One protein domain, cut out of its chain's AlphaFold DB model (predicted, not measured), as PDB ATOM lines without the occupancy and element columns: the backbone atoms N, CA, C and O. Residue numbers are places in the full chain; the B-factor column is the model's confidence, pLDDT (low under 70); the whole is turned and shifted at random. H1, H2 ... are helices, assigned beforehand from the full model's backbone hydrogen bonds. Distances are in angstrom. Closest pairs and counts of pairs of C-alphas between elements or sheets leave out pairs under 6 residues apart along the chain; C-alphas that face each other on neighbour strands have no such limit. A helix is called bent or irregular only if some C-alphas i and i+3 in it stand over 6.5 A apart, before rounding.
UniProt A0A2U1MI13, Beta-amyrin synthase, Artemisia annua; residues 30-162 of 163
ATOM      1  N   ASP A  30     152.351 155.121 154.025       73.44
ATOM      2  CA  ASP A  30     152.324 156.515 153.586       73.44
ATOM      3  C   ASP A  30     151.245 156.721 152.507       73.44
ATOM      4  O   ASP A  30     151.180 155.922 151.567       73.44
ATOM      5  N   PRO A  31     150.484 157.838 152.525       78.12
ATOM      6  CA  PRO A  31     149.389 158.103 151.581       78.12
ATOM      7  C   PRO A  31     149.856 158.392 150.136       78.12
ATOM      8  O   PRO A  31     149.115 158.934 149.310       78.12
ATOM      9  N   LEU A  32     151.125 158.119 149.816       80.44
ATOM     10  CA  LEU A  32     151.726 158.431 148.522       80.44
ATOM     11  C   LEU A  32     151.140 157.582 147.401       80.44
ATOM     12  O   LEU A  32     151.005 158.076 146.281       80.44
ATOM     13  N   VAL A  33     150.785 156.328 147.676       84.44
ATOM     14  CA  VAL A  33     150.183 155.444 146.669       84.44
ATOM     15  C   VAL A  33     148.808 155.963 146.281       84.44
ATOM     16  O   VAL A  33     148.515 156.117 145.097       84.44
ATOM     17  N   GLU A  34     148.011 156.330 147.275       87.88
ATOM     18  CA  GLU A  34     146.674 156.888 147.148       87.88
ATOM     19  C   GLU A  34     146.692 158.184 146.341       87.88
ATOM     20  O   GLU A  34     145.983 158.302 145.339       87.88
ATOM     21  N   VAL A  35     147.554 159.136 146.715       83.56
ATOM     22  CA  VAL A  35     147.703 160.410 145.994       83.56
ATOM     23  C   VAL A  35     148.145 160.175 144.549       83.56
ATOM     24  O   VAL A  35     147.665 160.849 143.632       83.56
ATOM     25  N   THR A  36     149.025 159.202 144.318       82.94
ATOM     26  CA  THR A  36     149.522 158.877 142.979       82.94
ATOM     27  C   THR A  36     148.419 158.275 142.101       82.94
ATOM     28  O   THR A  36     148.242 158.707 140.961       82.94
ATOM     29  N   VAL A  37     147.628 157.335 142.631       86.25
ATOM     30  CA  VAL A  37     146.470 156.750 141.933       86.25
ATOM     31  C   VAL A  37     145.448 157.830 141.587       86.25
ATOM     32  O   VAL A  37     145.047 157.943 140.428       86.25
ATOM     33  N   ILE A  38     145.075 158.673 142.554       85.00
ATOM     34  CA  ILE A  38     144.104 159.758 142.350       85.00
ATOM     35  C   ILE A  38     144.604 160.738 141.281       85.00
ATOM     36  O   ILE A  38     143.858 161.097 140.369       85.00
ATOM     37  N   SER A  39     145.881 161.126 141.330       80.69
ATOM     38  CA  SER A  39     146.476 162.057 140.362       80.69
ATOM     39  C   SER A  39     146.479 161.496 138.937       80.69
ATOM     40  O   SER A  39     146.094 162.187 137.989       80.69
ATOM     41  N   PHE A  40     146.867 160.232 138.753       83.12
ATOM     42  CA  PHE A  40     146.853 159.620 137.423       83.12
ATOM     43  C   PHE A  40     145.444 159.303 136.923       83.12
ATOM     44  O   PHE A  40     145.203 159.364 135.717       83.12
ATOM     45  N   TYR A  41     144.495 159.051 137.825       83.75
ATOM     46  CA  TYR A  41     143.082 158.935 137.479       83.75
ATOM     47  C   TYR A  41     142.508 160.258 136.959       83.75
ATOM     48  O   TYR A  41     141.842 160.283 135.921       83.75
ATOM     49  N   ILE A  42     142.808 161.374 137.635       77.12
ATOM     50  CA  ILE A  42     142.377 162.714 137.209       77.12
ATOM     51  C   ILE A  42     142.972 163.058 135.847       77.12
ATOM     52  O   ILE A  42     142.236 163.496 134.967       77.12
ATOM     53  N   THR A  43     144.270 162.812 135.651       78.25
ATOM     54  CA  THR A  43     144.958 163.118 134.384       78.25
ATOM     55  C   THR A  43     144.616 162.157 133.238       78.25
ATOM     56  O   THR A  43     145.038 162.395 132.110       78.25
ATOM     57  N   GLY A  44     143.851 161.086 133.494       80.38
ATOM     58  CA  GLY A  44     143.485 160.083 132.487       80.38
ATOM     59  C   GLY A  44     144.628 159.142 132.093       80.38
ATOM     60  O   GLY A  44     144.522 158.438 131.096       80.38
ATOM     61  N   ASN A  45     145.715 159.110 132.870       79.81
ATOM     62  CA  ASN A  45     146.912 158.309 132.589       79.81
ATOM     63  C   ASN A  45     147.048 157.087 133.509       79.81
ATOM     64  O   ASN A  45     148.108 156.459 133.534       79.81
ATOM     65  N   LEU A  46     146.010 156.752 134.283       81.06
ATOM     66  CA  LEU A  46     146.076 155.675 135.272       81.06
ATOM     67  C   LEU A  46     146.514 154.347 134.646       81.06
ATOM     68  O   LEU A  46     147.451 153.738 135.143       81.06
ATOM     69  N   GLU A  47     145.909 153.946 133.529       82.50
ATOM     70  CA  GLU A  47     146.219 152.678 132.850       82.50
ATOM     71  C   GLU A  47     147.617 152.659 132.212       82.50
ATOM     72  O   GLU A  47     148.231 151.602 132.079       82.50
ATOM     73  N   ILE A  48     148.148 153.833 131.855       80.00
ATOM     74  CA  ILE A  48     149.491 153.982 131.279       80.00
ATOM     75  C   ILE A  48     150.555 153.797 132.368       80.00
ATOM     76  O   ILE A  48     151.575 153.142 132.148       80.00
ATOM     77  N   VAL A  49     150.335 154.384 133.548       78.38
ATOM     78  CA  VAL A  49     151.310 154.357 134.651       78.38
ATOM     79  C   VAL A  49     151.179 153.096 135.502       78.38
ATOM     80  O   VAL A  49     152.194 152.507 135.892       78.38
ATOM     81  N   PHE A  50     149.941 152.672 135.751       80.00
ATOM     82  CA  PHE A  50     149.570 151.451 136.449       80.00
ATOM     83  C   PHE A  50     148.728 150.563 135.526       80.00
ATOM     84  O   PHE A  50     147.497 150.638 135.544       80.00
ATOM     85  N   PRO A  51     149.376 149.685 134.744       83.06
ATOM     86  CA  PRO A  51     148.686 148.600 134.059       83.06
ATOM     87  C   PRO A  51     147.845 147.764 135.031       83.06
ATOM     88  O   PRO A  51     148.121 147.726 136.236       83.06
ATOM     89  N   ALA A  52     146.831 147.073 134.510       82.31
ATOM     90  CA  ALA A  52     145.847 146.341 135.306       82.31
ATOM     91  C   ALA A  52     146.472 145.344 136.300       82.31
ATOM     92  O   ALA A  52     145.926 145.114 137.376       82.31
ATOM     93  N   GLU A  53     147.627 144.766 135.973       81.06
ATOM     94  CA  GLU A  53     148.373 143.863 136.851       81.06
ATOM     95  C   GLU A  53     148.871 144.574 138.111       81.06
ATOM     96  O   GLU A  53     148.781 144.018 139.198       81.06
ATOM     97  N   TYR A  54     149.343 145.817 137.992       80.81
ATOM     98  CA  TYR A  54     149.826 146.591 139.138       80.81
ATOM     99  C   TYR A  54     148.684 147.103 140.003       80.81
ATOM    100  O   TYR A  54     148.812 147.131 141.221       80.81
ATOM    101  N   GLN A  55     147.559 147.481 139.391       82.69
ATOM    102  CA  GLN A  55     146.378 147.931 140.129       82.69
ATOM    103  C   GLN A  55     145.862 146.854 141.095       82.69
ATOM    104  O   GLN A  55     145.460 147.172 142.212       82.69
ATOM    105  N   LYS A  56     145.959 145.574 140.707       83.44
ATOM    106  CA  LYS A  56     145.582 144.429 141.555       83.44
ATOM    107  C   LYS A  56     146.449 144.282 142.804       83.44
ATOM    108  O   LYS A  56     145.961 143.766 143.801       83.44
ATOM    109  N   GLU A  57     147.693 144.751 142.768       85.62
ATOM    110  CA  GLU A  57     148.632 144.666 143.893       85.62
ATOM    111  C   GLU A  57     148.500 145.844 144.873       85.62
ATOM    112  O   GLU A  57     148.936 145.748 146.020       85.62
ATOM    113  N   ILE A  58     147.868 146.952 144.464       86.44
ATOM    114  CA  ILE A  58     147.658 148.122 145.336       86.44
ATOM    115  C   ILE A  58     146.712 147.772 146.491       86.44
ATOM    116  O   ILE A  58     146.945 148.169 147.628       86.44
ATOM    117  N   MET A  59     145.674 146.981 146.224       87.25
ATOM    118  CA  MET A  59     144.690 146.578 147.233       87.25
ATOM    119  C   MET A  59     145.305 145.728 148.364       87.25
ATOM    120  O   MET A  59     145.225 146.144 149.522       87.25
ATOM    121  N   PRO A  60     145.993 144.600 148.078       87.50
ATOM    122  CA  PRO A  60     146.742 143.846 149.086       87.50
ATOM    123  C   PRO A  60     147.773 144.672 149.857       87.50
ATOM    124  O   PRO A  60     148.085 144.329 150.994       87.50
ATOM    125  N   TYR A  61     148.300 145.742 149.258       85.38
ATOM    126  CA  TYR A  61     149.209 146.666 149.927       85.38
ATOM    127  C   TYR A  61     148.494 147.620 150.900       85.38
ATOM    128  O   TYR A  61     149.041 147.914 151.958       85.38
ATOM    129  N   LEU A  62     147.287 148.099 150.581       86.69
ATOM    130  CA  LEU A  62     146.552 149.055 151.423       86.69
ATOM    131  C   LEU A  62     145.918 148.408 152.657       86.69
ATOM    132  O   LEU A  62     145.962 148.986 153.743       86.69
ATOM    133  N   TYR A  63     145.330 147.218 152.502       89.19
ATOM    134  CA  TYR A  63     144.529 146.592 153.561       89.19
ATOM    135  C   TYR A  63     145.264 146.333 154.886       89.19
ATOM    136  O   TYR A  63     144.654 146.558 155.932       89.19
ATOM    137  N   PRO A  64     146.538 145.894 154.907       88.62
ATOM    138  CA  PRO A  64     147.262 145.653 156.157       88.62
ATOM    139  C   PRO A  64     147.510 146.913 156.994       88.62
ATOM    140  O   PRO A  64     147.874 146.791 158.158       88.62
ATOM    141  N   HIS A  65     147.343 148.103 156.411       88.19
ATOM    142  CA  HIS A  65     147.601 149.386 157.067       88.19
ATOM    143  C   HIS A  65     146.331 150.054 157.620       88.19
ATOM    144  O   HIS A  65     146.422 151.148 158.175       88.19
ATOM    145  N   GLN A  66     145.155 149.429 157.472       91.50
ATOM    146  CA  GLN A  66     143.933 149.924 158.105       91.50
ATOM    147  C   GLN A  66     144.016 149.714 159.623       91.50
ATOM    148  O   GLN A  66     144.197 148.589 160.093       91.50
ATOM    149  N   ASN A  67     143.820 150.785 160.384       91.38
ATOM    150  CA  ASN A  67     143.762 150.738 161.840       91.38
ATOM    151  C   ASN A  67     142.456 150.093 162.336       91.38
ATOM    152  O   ASN A  67     141.456 150.001 161.621       91.38
ATOM    153  N   GLU A  68     142.437 149.670 163.602       90.62
ATOM    154  CA  GLU A  68     141.274 149.006 164.216       90.62
ATOM    155  C   GLU A  68     140.007 149.875 164.230       90.62
ATOM    156  O   GLU A  68     138.893 149.356 164.130       90.62
ATOM    157  N   ASP A  69     140.174 151.197 164.308       89.75
ATOM    158  CA  ASP A  69     139.092 152.183 164.247       89.75
ATOM    159  C   ASP A  69     138.491 152.348 162.840       89.75
ATOM    160  O   ASP A  69     137.470 153.020 162.675       89.75
ATOM    161  N   GLY A  70     139.085 151.704 161.834       90.31
ATOM    162  CA  GLY A  70     138.645 151.765 160.450       90.31
ATOM    163  C   GLY A  70     139.277 152.880 159.630       90.31
ATOM    164  O   GLY A  70     138.890 153.023 158.473       90.31
ATOM    165  N   GLY A  71     140.207 153.655 160.192       90.50
ATOM    166  CA  GLY A  71     140.920 154.721 159.497       90.50
ATOM    167  C   GLY A  71     142.351 154.360 159.082       90.50
ATOM    168  O   GLY A  71     142.830 153.249 159.303       90.50
ATOM    169  N   TRP A  72     143.026 155.323 158.450       90.25
ATOM    170  CA  TRP A  72     144.423 155.229 158.007       90.25
ATOM    171  C   TRP A  72     145.243 156.366 158.607       90.25
ATOM    172  O   TRP A  72     144.791 157.517 158.654       90.25
ATOM    173  N   GLY A  73     146.450 156.041 159.064       85.81
ATOM    174  CA  GLY A  73     147.445 157.001 159.539       85.81
ATOM    175  C   GLY A  73     148.287 157.598 158.410       85.81
ATOM    176  O   GLY A  73     148.097 157.290 157.237       85.81
ATOM    177  N   PHE A  74     149.229 158.475 158.772       80.56
ATOM    178  CA  PHE A  74     150.217 159.003 157.821       80.56
ATOM    179  C   PHE A  74     151.326 157.993 157.499       80.56
ATOM    180  O   PHE A  74     151.978 158.139 156.484       80.56
ATOM    181  N   HIS A  75     151.558 157.023 158.380       79.75
ATOM    182  CA  HIS A  75     152.406 155.846 158.185       79.75
ATOM    183  C   HIS A  75     151.878 154.728 159.093       79.75
ATOM    184  O   HIS A  75     151.021 154.979 159.944       79.75
ATOM    185  N   ILE A  76     152.400 153.507 158.941       75.06
ATOM    186  CA  ILE A  76     151.854 152.279 159.557       75.06
ATOM    187  C   ILE A  76     151.631 152.305 161.077       75.06
ATOM    188  O   ILE A  76     150.780 151.581 161.572       75.06
ATOM    189  N   GLU A  77     152.400 153.095 161.825       77.62
ATOM    190  CA  GLU A  77     152.343 153.138 163.296       77.62
ATOM    191  C   GLU A  77     151.500 154.302 163.828       77.62
ATOM    192  O   GLU A  77     151.340 154.468 165.038       77.62
ATOM    193  N   TRP A  78     150.986 155.151 162.940       79.81
ATOM    194  CA  TRP A  78     150.254 156.338 163.344       79.81
ATOM    195  C   TRP A  78     148.757 156.099 163.470       79.81
ATOM    196  O   TRP A  78     148.131 155.375 162.695       79.81
ATOM    197  N   HIS A  79     148.175 156.802 164.441       85.44
ATOM    198  CA  HIS A  79     146.735 156.892 164.614       85.44
ATOM    199  C   HIS A  79     146.064 157.423 163.347       85.44
ATOM    200  O   HIS A  79     146.655 158.170 162.559       85.44
ATOM    201  N   SER A  80     144.800 157.060 163.179       87.81
ATOM    202  CA  SER A  80     144.025 157.413 162.004       87.81
ATOM    203  C   SER A  80     143.869 158.923 161.845       87.81
ATOM    204  O   SER A  80     143.462 159.646 162.755       87.81
ATOM    205  N   ILE A  81     144.152 159.417 160.642       84.44
ATOM    206  CA  ILE A  81     143.961 160.814 160.261       84.44
ATOM    207  C   ILE A  81     142.889 160.876 159.179       84.44
ATOM    208  O   ILE A  81     142.931 160.149 158.186       84.44
ATOM    209  N   LYS A  82     141.947 161.813 159.328       83.06
ATOM    210  CA  LYS A  82     140.828 162.008 158.390       83.06
ATOM    211  C   LYS A  82     141.263 162.151 156.932       83.06
ATOM    212  O   LYS A  82     140.641 161.561 156.056       83.06
ATOM    213  N   CYS A  83     142.320 162.923 156.675       81.06
ATOM    214  CA  CYS A  83     142.832 163.131 155.319       81.06
ATOM    215  C   CYS A  83     143.329 161.818 154.696       81.06
ATOM    216  O   CYS A  83     142.907 161.480 153.597       81.06
ATOM    217  N   CYS A  84     144.147 161.050 155.424       85.94
ATOM    218  CA  CYS A  84     144.689 159.774 154.942       85.94
ATOM    219  C   CYS A  84     143.560 158.758 154.729       85.94
ATOM    220  O   CYS A  84     143.421 158.229 153.638       85.94
ATOM    221  N   THR A  85     142.650 158.637 155.698       89.12
ATOM    222  CA  THR A  85     141.453 157.784 155.589       89.12
ATOM    223  C   THR A  85     140.581 158.143 154.378       89.12
ATOM    224  O   THR A  85     140.070 157.278 153.679       89.12
ATOM    225  N   THR A  86     140.420 159.436 154.084       87.00
ATOM    226  CA  THR A  86     139.652 159.874 152.906       87.00
ATOM    227  C   THR A  86     140.372 159.520 151.601       87.00
ATOM    228  O   THR A  86     139.727 159.118 150.635       87.00
ATOM    229  N   LEU A  87     141.701 159.668 151.555       87.75
ATOM    230  CA  LEU A  87     142.511 159.320 150.385       87.75
ATOM    231  C   LEU A  87     142.496 157.810 150.122       87.75
ATOM    232  O   LEU A  87     142.314 157.414 148.971       87.75
ATOM    233  N   SER A  88     142.614 156.986 151.166       90.81
ATOM    234  CA  SER A  88     142.547 155.521 151.081       90.81
ATOM    235  C   SER A  88     141.177 155.054 150.589       90.81
ATOM    236  O   SER A  88     141.122 154.304 149.611       90.81
ATOM    237  N   TYR A  89     140.082 155.625 151.107       91.19
ATOM    238  CA  TYR A  89     138.738 155.368 150.587       91.19
ATOM    239  C   TYR A  89     138.623 155.695 149.098       91.19
ATOM    240  O   TYR A  89     138.218 154.852 148.298       91.19
ATOM    241  N   ILE A  90     138.986 156.917 148.689       90.25
ATOM    242  CA  ILE A  90     138.876 157.332 147.283       90.25
ATOM    243  C   ILE A  90     139.729 156.422 146.395       90.25
ATOM    244  O   ILE A  90     139.237 155.960 145.367       90.25
ATOM    245  N   CYS A  91     140.969 156.131 146.792       91.06
ATOM    246  CA  CYS A  91     141.857 155.224 146.070       91.06
ATOM    247  C   CYS A  91     141.186 153.865 145.835       91.06
ATOM    248  O   CYS A  91     141.112 153.402 144.694       91.06
ATOM    249  N   MET A  92     140.602 153.274 146.883       92.38
ATOM    250  CA  MET A  92     139.916 151.993 146.760       92.38
ATOM    251  C   MET A  92     138.706 152.064 145.820       92.38
ATOM    252  O   MET A  92     138.545 151.216 144.940       92.38
ATOM    253  N   ARG A  93     137.892 153.119 145.937       92.31
ATOM    254  CA  ARG A  93     136.730 153.346 145.063       92.31
ATOM    255  C   ARG A  93     137.117 153.518 143.592       92.31
ATOM    256  O   ARG A  93     136.380 153.069 142.717       92.31
ATOM    257  N   LEU A  94     138.253 154.153 143.307       90.44
ATOM    258  CA  LEU A  94     138.753 154.341 141.939       90.44
ATOM    259  C   LEU A  94     139.272 153.047 141.311       90.44
ATOM    260  O   LEU A  94     139.126 152.852 140.107       90.44
ATOM    261  N   LEU A  95     139.849 152.166 142.122       89.50
ATOM    262  CA  LEU A  95     140.365 150.863 141.702       89.50
ATOM    263  C   LEU A  95     139.270 149.782 141.602       89.50
ATOM    264  O   LEU A  95     139.570 148.631 141.292       89.50
ATOM    265  N   GLY A  96     138.005 150.151 141.825       90.19
ATOM    266  CA  GLY A  96     136.839 149.311 141.548       90.19
ATOM    267  C   GLY A  96     136.099 148.783 142.775       90.19
ATOM    268  O   GLY A  96     135.112 148.068 142.603       90.19
ATOM    269  N   GLU A  97     136.512 149.136 143.995       92.94
ATOM    270  CA  GLU A  97     135.778 148.724 145.194       92.94
ATOM    271  C   GLU A  97     134.442 149.468 145.335       92.94
ATOM    272  O   GLU A  97     134.286 150.660 145.028       92.94
ATOM    273  N   GLY A  98     133.442 148.738 145.827       92.25
ATOM    274  CA  GLY A  98     132.133 149.291 146.158       92.25
ATOM    275  C   GLY A  98     132.160 150.150 147.431       92.25
ATOM    276  O   GLY A  98     133.104 150.080 148.215       92.25
ATOM    277  N   PRO A  99     131.103 150.939 147.698       89.75
ATOM    278  CA  PRO A  99     131.001 151.748 148.919       89.75
ATOM    279  C   PRO A  99     130.993 150.916 150.212       89.75
ATOM    280  O   PRO A  99     131.345 151.449 151.260       89.75
ATOM    281  N   ASP A 100     130.610 149.641 150.126       92.06
ATOM    282  CA  ASP A 100     130.643 148.655 151.213       92.06
ATOM    283  C   ASP A 100     131.630 147.507 150.916       92.06
ATOM    284  O   ASP A 100     131.493 146.398 151.428       92.06
ATOM    285  N   GLY A 101     132.580 147.759 150.011       89.31
ATOM    286  CA  GLY A 101     133.555 146.785 149.538       89.31
ATOM    287  C   GLY A 101     134.845 146.744 150.355       89.31
ATOM    288  O   GLY A 101     134.963 147.292 151.456       89.31
ATOM    289  N   GLY A 102     135.836 146.089 149.765       89.88
ATOM    290  CA  GLY A 102     137.159 145.890 150.321       89.88
ATOM    291  C   GLY A 102     137.265 144.760 151.342       89.88
ATOM    292  O   GLY A 102     136.281 144.267 151.906       89.88
ATOM    293  N   LEU A 103     138.505 144.333 151.586       90.44
ATOM    294  CA  LEU A 103     138.805 143.250 152.516       90.44
ATOM    295  C   LEU A 103     138.263 143.586 153.913       90.44
ATOM    296  O   LEU A 103     138.522 144.658 154.453       90.44
ATOM    297  N   ASN A 104     137.502 142.661 154.503       89.69
ATOM    298  CA  ASN A 104     136.877 142.827 155.822       89.69
ATOM    299  C   ASN A 104     135.985 144.082 155.954       89.69
ATOM    300  O   ASN A 104     135.867 144.633 157.054       89.69
ATOM    301  N   GLY A 105     135.372 144.539 154.854       91.31
ATOM    302  CA  GLY A 105     134.509 145.723 154.836       91.31
ATOM    303  C   GLY A 105     135.279 147.021 155.065       91.31
ATOM    304  O   GLY A 105     134.777 147.919 155.743       91.31
ATOM    305  N   ALA A 106     136.510 147.106 154.548       91.44
ATOM    306  CA  ALA A 106     137.391 148.260 154.703       91.44
ATOM    307  C   ALA A 106     136.681 149.585 154.372       91.44
ATOM    308  O   ALA A 106     136.675 150.490 155.207       91.44
ATOM    309  N   CYS A 107     135.985 149.654 153.229       91.62
ATOM    310  CA  CYS A 107     135.246 150.848 152.804       91.62
ATOM    311  C   CYS A 107     134.068 151.180 153.736       91.62
ATOM    312  O   CYS A 107     133.784 152.352 153.995       91.62
ATOM    313  N   THR A 108     133.379 150.166 154.271       92.88
ATOM    314  CA  THR A 108     132.292 150.365 155.244       92.88
ATOM    315  C   THR A 108     132.823 150.987 156.533       92.88
ATOM    316  O   THR A 108     132.206 151.898 157.085       92.88
ATOM    317  N   LYS A 109     133.984 150.522 157.007       92.12
ATOM    318  CA  LYS A 109     134.625 151.045 158.217       92.12
ATOM    319  C   LYS A 109     135.081 152.492 158.039       92.12
ATOM    320  O   LYS A 109     134.792 153.309 158.906       92.12
ATOM    321  N   GLU A 110     135.679 152.842 156.899       89.06
ATOM    322  CA  GLU A 110     136.058 154.232 156.584       89.06
ATOM    323  C   GLU A 110     134.853 155.165 156.547       89.06
ATOM    324  O   GLU A 110     134.877 156.255 157.121       89.06
ATOM    325  N   ARG A 111     133.770 154.727 155.894       89.12
ATOM    326  CA  ARG A 111     132.518 155.489 155.813       89.12
ATOM    327  C   ARG A 111     131.878 155.736 157.164       89.12
ATOM    328  O   ARG A 111     131.163 156.722 157.293       89.12
ATOM    329  N   LYS A 112     132.111 154.858 158.137       88.81
ATOM    330  CA  LYS A 112     131.700 155.068 159.523       88.81
ATOM    331  C   LYS A 112     132.678 155.991 160.259       88.81
ATOM    332  O   LYS A 112     132.254 156.932 160.920       88.81
ATOM    333  N   TYR A 113     133.980 155.767 160.091       87.69
ATOM    334  CA  TYR A 113     135.034 156.541 160.746       87.69
ATOM    335  C   TYR A 113     134.961 158.037 160.409       87.69
ATOM    336  O   TYR A 113     135.072 158.881 161.298       87.69
ATOM    337  N   ILE A 114     134.775 158.377 159.129       82.19
ATOM    338  CA  ILE A 114     134.836 159.760 158.646       82.19
ATOM    339  C   ILE A 114     133.765 160.651 159.318       82.19
ATOM    340  O   ILE A 114     134.161 161.647 159.924       82.19
ATOM    341  N   PRO A 115     132.452 160.332 159.293       78.50
ATOM    342  CA  PRO A 115     131.429 161.113 159.993       78.50
ATOM    343  C   PRO A 115     131.618 161.155 161.511       78.50
ATOM    344  O   PRO A 115     131.481 162.232 162.092       78.50
ATOM    345  N   ASP A 116     131.994 160.031 162.136       77.56
ATOM    346  CA  ASP A 116     132.200 159.924 163.592       77.56
ATOM    347  C   ASP A 116     133.297 160.883 164.095       77.56
ATOM    348  O   ASP A 116     133.272 161.334 165.241       77.56
ATOM    349  N   HIS A 117     134.229 161.266 163.216       71.94
ATOM    350  CA  HIS A 117     135.321 162.198 163.507       71.94
ATOM    351  C   HIS A 117     135.123 163.584 162.845       71.94
ATOM    352  O   HIS A 117     136.036 164.424 162.851       71.94
ATOM    353  N   GLY A 118     133.925 163.860 162.311       64.81
ATOM    354  CA  GLY A 118     133.500 165.104 161.657       64.81
ATOM    355  C   GLY A 118     133.612 165.093 160.122       64.81
ATOM    356  O   GLY A 118     134.476 164.438 159.559       64.81
ATOM    357  N   SER A 119     132.771 165.879 159.431       57.16
ATOM    358  CA  SER A 119     132.656 165.883 157.955       57.16
ATOM    359  C   SER A 119     133.995 166.046 157.211       57.16
ATOM    360  O   SER A 119     134.875 166.804 157.628       57.16
ATOM    361  N   VAL A 120     134.084 165.425 156.024       54.53
ATOM    362  CA  VAL A 120     135.155 165.604 155.018       54.53
ATOM    363  C   VAL A 120     135.415 167.087 154.707       54.53
ATOM    364  O   VAL A 120     136.535 167.481 154.387       54.53
ATOM    365  N   THR A 121     134.403 167.947 154.849       48.16
ATOM    366  CA  THR A 121     134.530 169.399 154.634       48.16
ATOM    367  C   THR A 121     135.368 170.123 155.695       48.16
ATOM    368  O   THR A 121     135.868 171.214 155.420       48.16
ATOM    369  N   SER A 122     135.580 169.503 156.862       43.16
ATOM    370  CA  SER A 122     136.417 170.016 157.956       43.16
ATOM    371  C   SER A 122     137.879 169.575 157.862       43.16
ATOM    372  O   SER A 122     138.651 169.828 158.789       43.16
ATOM    373  N   ILE A 123     138.289 168.901 156.779       49.06
ATOM    374  CA  ILE A 123     139.711 168.643 156.544       49.06
ATOM    375  C   ILE A 123     140.374 170.014 156.308       49.06
ATOM    376  O   ILE A 123     139.948 170.742 155.402       49.06
ATOM    377  N   PRO A 124     141.374 170.412 157.124       35.38
ATOM    378  CA  PRO A 124     142.078 171.677 156.938       35.38
ATOM    379  C   PRO A 124     142.646 171.725 155.517       35.38
ATOM    380  O   PRO A 124     142.825 170.676 154.902       35.38
ATOM    381  N   SER A 125     142.888 172.930 154.996       39.16
ATOM    382  CA  SER A 125     143.246 173.251 153.600       39.16
ATOM    383  C   SER A 125     144.061 172.201 152.835       39.16
ATOM    384  O   SER A 125     143.810 172.052 151.650       39.16
ATOM    385  N   LEU A 126     144.924 171.414 153.486       39.56
ATOM    386  CA  LEU A 126     145.563 170.220 152.933       39.56
ATOM    387  C   LEU A 126     144.635 169.217 152.225       39.56
ATOM    388  O   LEU A 126     145.052 168.694 151.215       39.56
ATOM    389  N   GLY A 127     143.402 168.945 152.664       39.00
ATOM    390  CA  GLY A 127     142.502 168.019 151.940       39.00
ATOM    391  C   GLY A 127     141.992 168.599 150.619       39.00
ATOM    392  O   GLY A 127     141.876 167.903 149.610       39.00
ATOM    393  N   LYS A 128     141.770 169.921 150.610       43.53
ATOM    394  CA  LYS A 128     141.532 170.689 149.385       43.53
ATOM    395  C   LYS A 128     142.802 170.764 148.550       43.53
ATOM    396  O   LYS A 128     142.672 170.695 147.345       43.53
ATOM    397  N   THR A 129     143.985 170.821 149.160       39.62
ATOM    398  CA  THR A 129     145.290 170.802 148.490       39.62
ATOM    399  C   THR A 129     145.658 169.420 147.953       39.62
ATOM    400  O   THR A 129     146.210 169.357 146.877       39.62
ATOM    401  N   CYS A 130     145.297 168.301 148.579       43.22
ATOM    402  CA  CYS A 130     145.559 166.961 148.045       43.22
ATOM    403  C   CYS A 130     144.702 166.691 146.801       43.22
ATOM    404  O   CYS A 130     145.182 166.095 145.846       43.22
ATOM    405  N   LEU A 131     143.460 167.192 146.776       45.62
ATOM    406  CA  LEU A 131     142.621 167.172 145.573       45.62
ATOM    407  C   LEU A 131     142.987 168.301 144.589       45.62
ATOM    408  O   LEU A 131     142.909 168.104 143.379       45.62
ATOM    409  N   SER A 132     143.407 169.477 145.072       39.22
ATOM    410  CA  SER A 132     143.760 170.613 144.213       39.22
ATOM    411  C   SER A 132     145.164 170.522 143.646       39.22
ATOM    412  O   SER A 132     145.365 171.046 142.575       39.22
ATOM    413  N   GLU A 133     146.144 169.894 144.291       35.59
ATOM    414  CA  GLU A 133     147.499 169.698 143.749       35.59
ATOM    415  C   GLU A 133     147.472 168.700 142.597       35.59
ATOM    416  O   GLU A 133     148.122 168.950 141.584       35.59
ATOM    417  N   SER A 134     146.636 167.658 142.680       41.22
ATOM    418  CA  SER A 134     146.317 166.805 141.530       41.22
ATOM    419  C   SER A 134     145.570 167.557 140.416       41.22
ATOM    420  O   SER A 134     145.690 167.186 139.253       41.22
ATOM    421  N   CYS A 135     144.832 168.628 140.741       36.12
ATOM    422  CA  CYS A 135     144.138 169.485 139.769       36.12
ATOM    423  C   CYS A 135     144.915 170.752 139.339       36.12
ATOM    424  O   CYS A 135     144.456 171.435 138.430       36.12
ATOM    425  N   ASN A 136     146.049 171.105 139.960       32.56
ATOM    426  CA  ASN A 136     146.658 172.443 139.836       32.56
ATOM    427  C   ASN A 136     148.161 172.428 139.526       32.56
ATOM    428  O   ASN A 136     148.894 173.332 139.928       32.56
ATOM    429  N   LYS A 137     148.645 171.444 138.761       33.25
ATOM    430  CA  LYS A 137     149.904 171.620 138.025       33.25
ATOM    431  C   LYS A 137     149.771 171.189 136.570       33.25
ATOM    432  O   LYS A 137     149.703 170.008 136.246       33.25
ATOM    433  N   ASN A 138     149.781 172.209 135.713       36.47
ATOM    434  CA  ASN A 138     150.031 172.158 134.278       36.47
ATOM    435  C   ASN A 138     151.135 171.154 133.924       36.47
ATOM    436  O   ASN A 138     152.304 171.460 134.151       36.47
ATOM    437  N   VAL A 139     150.767 170.034 133.294       35.56
ATOM    438  CA  VAL A 139     151.578 169.434 132.215       35.56
ATOM    439  C   VAL A 139     150.691 168.880 131.087       35.56
ATOM    440  O   VAL A 139     151.084 169.006 129.939       35.56
ATOM    441  N   TYR A 140     149.471 168.391 131.346       33.59
ATOM    442  CA  TYR A 140     148.454 168.107 130.313       33.59
ATOM    443  C   TYR A 140     147.063 168.219 130.954       33.59
ATOM    444  O   TYR A 140     146.717 167.380 131.778       33.59
ATOM    445  N   GLU A 141     146.285 169.263 130.646       41.31
ATOM    446  CA  GLU A 141     144.926 169.437 131.188       41.31
ATOM    447  C   GLU A 141     143.934 168.470 130.513       41.31
ATOM    448  O   GLU A 141     143.633 168.639 129.328       41.31
ATOM    449  N   PRO A 142     143.337 167.498 131.225       43.25
ATOM    450  CA  PRO A 142     142.018 167.012 130.854       43.25
ATOM    451  C   PRO A 142     140.982 168.084 131.227       43.25
ATOM    452  O   PRO A 142     141.135 168.770 132.242       43.25
ATOM    453  N   PRO A 143     139.900 168.249 130.447       43.31
ATOM    454  CA  PRO A 143     138.908 169.275 130.726       43.31
ATOM    455  C   PRO A 143     138.343 169.057 132.132       43.31
ATOM    456  O   PRO A 143     137.941 167.943 132.464       43.31
ATOM    457  N   GLN A 144     138.236 170.116 132.940       49.69
ATOM    458  CA  GLN A 144     137.679 170.080 134.307       49.69
ATOM    459  C   GLN A 144     136.220 169.566 134.387       49.69
ATOM    460  O   GLN A 144     135.643 169.443 135.463       49.69
ATOM    461  N   ASN A 145     135.636 169.214 133.239       50.62
ATOM    462  CA  ASN A 145     134.327 168.599 133.054       50.62
ATOM    463  C   ASN A 145     134.408 167.107 132.637       50.62
ATOM    464  O   ASN A 145     133.433 166.549 132.121       50.62
ATOM    465  N   SER A 146     135.575 166.475 132.809       64.19
ATOM    466  CA  SER A 146     135.837 165.076 132.465       64.19
ATOM    467  C   SER A 146     135.014 164.114 133.329       64.19
ATOM    468  O   SER A 146     134.614 164.427 134.456       64.19
ATOM    469  N   ALA A 147     134.750 162.916 132.801       73.44
ATOM    470  CA  ALA A 147     134.061 161.856 133.537       73.44
ATOM    471  C   ALA A 147     134.767 161.526 134.869       73.44
ATOM    472  O   ALA A 147     134.092 161.277 135.866       73.44
ATOM    473  N   SER A 148     136.101 161.625 134.905       69.94
ATOM    474  CA  SER A 148     136.919 161.418 136.104       69.94
ATOM    475  C   SER A 148     136.573 162.402 137.226       69.94
ATOM    476  O   SER A 148     136.321 161.982 138.354       69.94
ATOM    477  N   CYS A 149     136.475 163.703 136.925       64.94
ATOM    478  CA  CYS A 149     136.107 164.718 137.918       64.94
ATOM    479  C   CYS A 149     134.679 164.514 138.448       64.94
ATOM    480  O   CYS A 149     134.428 164.667 139.643       64.94
ATOM    481  N   LYS A 150     133.744 164.116 137.573       72.50
ATOM    482  CA  LYS A 150     132.356 163.812 137.962       72.50
ATOM    483  C   LYS A 150     132.271 162.579 138.862       72.50
ATOM    484  O   LYS A 150     131.529 162.602 139.840       72.50
ATOM    485  N   ASN A 151     133.046 161.533 138.568       79.56
ATOM    486  CA  ASN A 151     133.093 160.328 139.393       79.56
ATOM    487  C   ASN A 151     133.694 160.612 140.778       79.56
ATOM    488  O   ASN A 151     133.122 160.219 141.790       79.56
ATOM    489  N   LEU A 152     134.789 161.376 140.842       76.25
ATOM    490  CA  LEU A 152     135.380 161.808 142.113       76.25
ATOM    491  C   LEU A 152     134.394 162.604 142.967       76.25
ATOM    492  O   LEU A 152     134.245 162.327 144.156       76.25
ATOM    493  N   LEU A 153     133.677 163.556 142.361       73.38
ATOM    494  CA  LEU A 153     132.650 164.314 143.068       73.38
ATOM    495  C   LEU A 153     131.540 163.393 143.591       73.38
ATOM    496  O   LEU A 153     131.135 163.522 144.741       73.38
ATOM    497  N   HIS A 154     131.087 162.434 142.782       77.44
ATOM    498  CA  HIS A 154     130.088 161.453 143.203       77.44
ATOM    499  C   HIS A 154     130.574 160.605 144.393       77.44
ATOM    500  O   HIS A 154     129.840 160.442 145.364       77.44
ATOM    501  N   ILE A 155     131.824 160.132 144.374       80.88
ATOM    502  CA  ILE A 155     132.439 159.385 145.486       80.88
ATOM    503  C   ILE A 155     132.491 160.241 146.764       80.88
ATOM    504  O   ILE A 155     132.100 159.778 147.836       80.88
ATOM    505  N   ILE A 156     132.904 161.507 146.660       75.50
ATOM    506  CA  ILE A 156     132.962 162.438 147.799       75.50
ATOM    507  C   ILE A 156     131.558 162.742 148.352       75.50
ATOM    508  O   ILE A 156     131.371 162.872 149.563       75.50
ATOM    509  N   LEU A 157     130.541 162.835 147.493       73.62
ATOM    510  CA  LEU A 157     129.151 163.010 147.925       73.62
ATOM    511  C   LEU A 157     128.606 161.760 148.635       73.62
ATOM    512  O   LEU A 157     127.884 161.891 149.625       73.62
ATOM    513  N   GLN A 158     128.985 160.555 148.196       73.38
ATOM    514  CA  GLN A 158     128.634 159.307 148.888       73.38
ATOM    515  C   GLN A 158     129.231 159.241 150.301       73.38
ATOM    516  O   GLN A 158     128.559 158.799 151.233       73.38
ATOM    517  N   LEU A 159     130.452 159.743 150.488       72.06
ATOM    518  CA  LEU A 159     131.058 159.854 151.817       72.06
ATOM    519  C   LEU A 159     130.268 160.782 152.751       72.06
ATOM    520  O   LEU A 159     130.078 160.454 153.916       72.06
ATOM    521  N   ASN A 160     129.775 161.916 152.247       64.25
ATOM    522  CA  ASN A 160     129.055 162.898 153.070       64.25
ATOM    523  C   ASN A 160     127.591 162.530 153.361       64.25
ATOM    524  O   ASN A 160     127.027 163.040 154.321       64.25
ATOM    525  N   SER A 161     126.968 161.674 152.549       58.91
ATOM    526  CA  SER A 161     125.564 161.245 152.708       58.91
ATOM    527  C   SER A 161     125.385 160.024 153.616       58.91
ATOM    528  O   SER A 161     124.268 159.552 153.798       58.91
ATOM    529  N   SER A 162     126.481 159.499 154.169       53.47
ATOM    530  CA  SER A 162     126.490 158.318 155.041       53.47
ATOM    531  C   SER A 162     126.345 158.647 156.536       53.47
ATOM    532  O   SER A 162     126.496 157.739 157.352       53.47
TER     533      SER A 162
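What this domain is: This is residues 30 to 162 of the 163 residues of the protein "Beta-amyrin synthase" of Artemisia annua (UniProt A0A2U1MI13). H4 runs through the middle of a rounded body of crossed helices, with H1 and H7 each packing on it at a steep tilt, while H5 folds back on it as a hairpin. H3 and H6 lie on opposite sides of this core, and the short H2 sits at the corner between H1 and H3. The printed part has 133 residues with seven named helices, H1 to H7 in chain order, and no named strand: the class is all helix. The whole is compact, with a radius of gyration of the C-alphas of 14.0 A and spans of 39 by 33 by 25 A.

How they stand to each other: H3, residues 52 to 65, touches no helix. It is close to but not clearly touching H4, residues 82 to 94, at a shallow tilt of 31 degrees, opposite ways; their closest C-alphas, Met 59 and Met 92, are 7.2 A apart. H4 touches H1, residues 32 to 42, at a steep tilt of 51 degrees, the same way, closest at C-alphas 91 and 34, 5.2 A. H4 and H5, residues 103 to 116, form a helical hairpin at a steep tilt of 43 degrees, with C-alphas 89 and 107 closest at 6.1 A. Residues 90 to 93 of H4 touch residues 152 to 156 of H7, residues 147 to 160, at a steep tilt of 50 degrees, opposite ways; C-alphas 90 and 155 are closest, 7.0 A. H1, the hub, touches H6, residues 126 to 135, at a steep tilt of 46 degrees, closest at C-alphas 39 and 134, 4.9 A. H1 and H2, residues 46 to 49, only just touch, only at the corner by their link, with 3 pairs of C-alphas within 8 A; the closest are 40 and 46, 4.6 A. H3 and H6 are apart. Every O i to N i+4 pair is within hydrogen-bond range in H1, H4 and H7, against 5 of 10 in H3, 7 of 10 in H5 and 5 of 6 in H6; H2 is too short for such a pair.

Where its parts are: H1 begins at C-alpha 32 (151.726, 158.431, 148.522) and is 15.3 A long. H3 measures 22.0 A and is only just irregular, C-alphas 61 and 64 being 6.6 A apart; H5, 21.1 A, is irregular, with C-alphas 104 and 107 8.7 A apart. H2 measures 5.4 A, H4 18.3 A and H6 13.3 A. H7, 20.2 A, ends at C-alpha 160 (129.055, 162.898, 153.070).

The domain as a whole: The C-alphas farthest apart, Glu 68 and Tyr 140, are 39.6 A apart. The printed part has no cut. The links H3 to H4 and H6 to H7 are long. Mean pLDDT of the printed part is 74.7; residues 118 to 146, 148 to 149 and 160 to 162 are under 70.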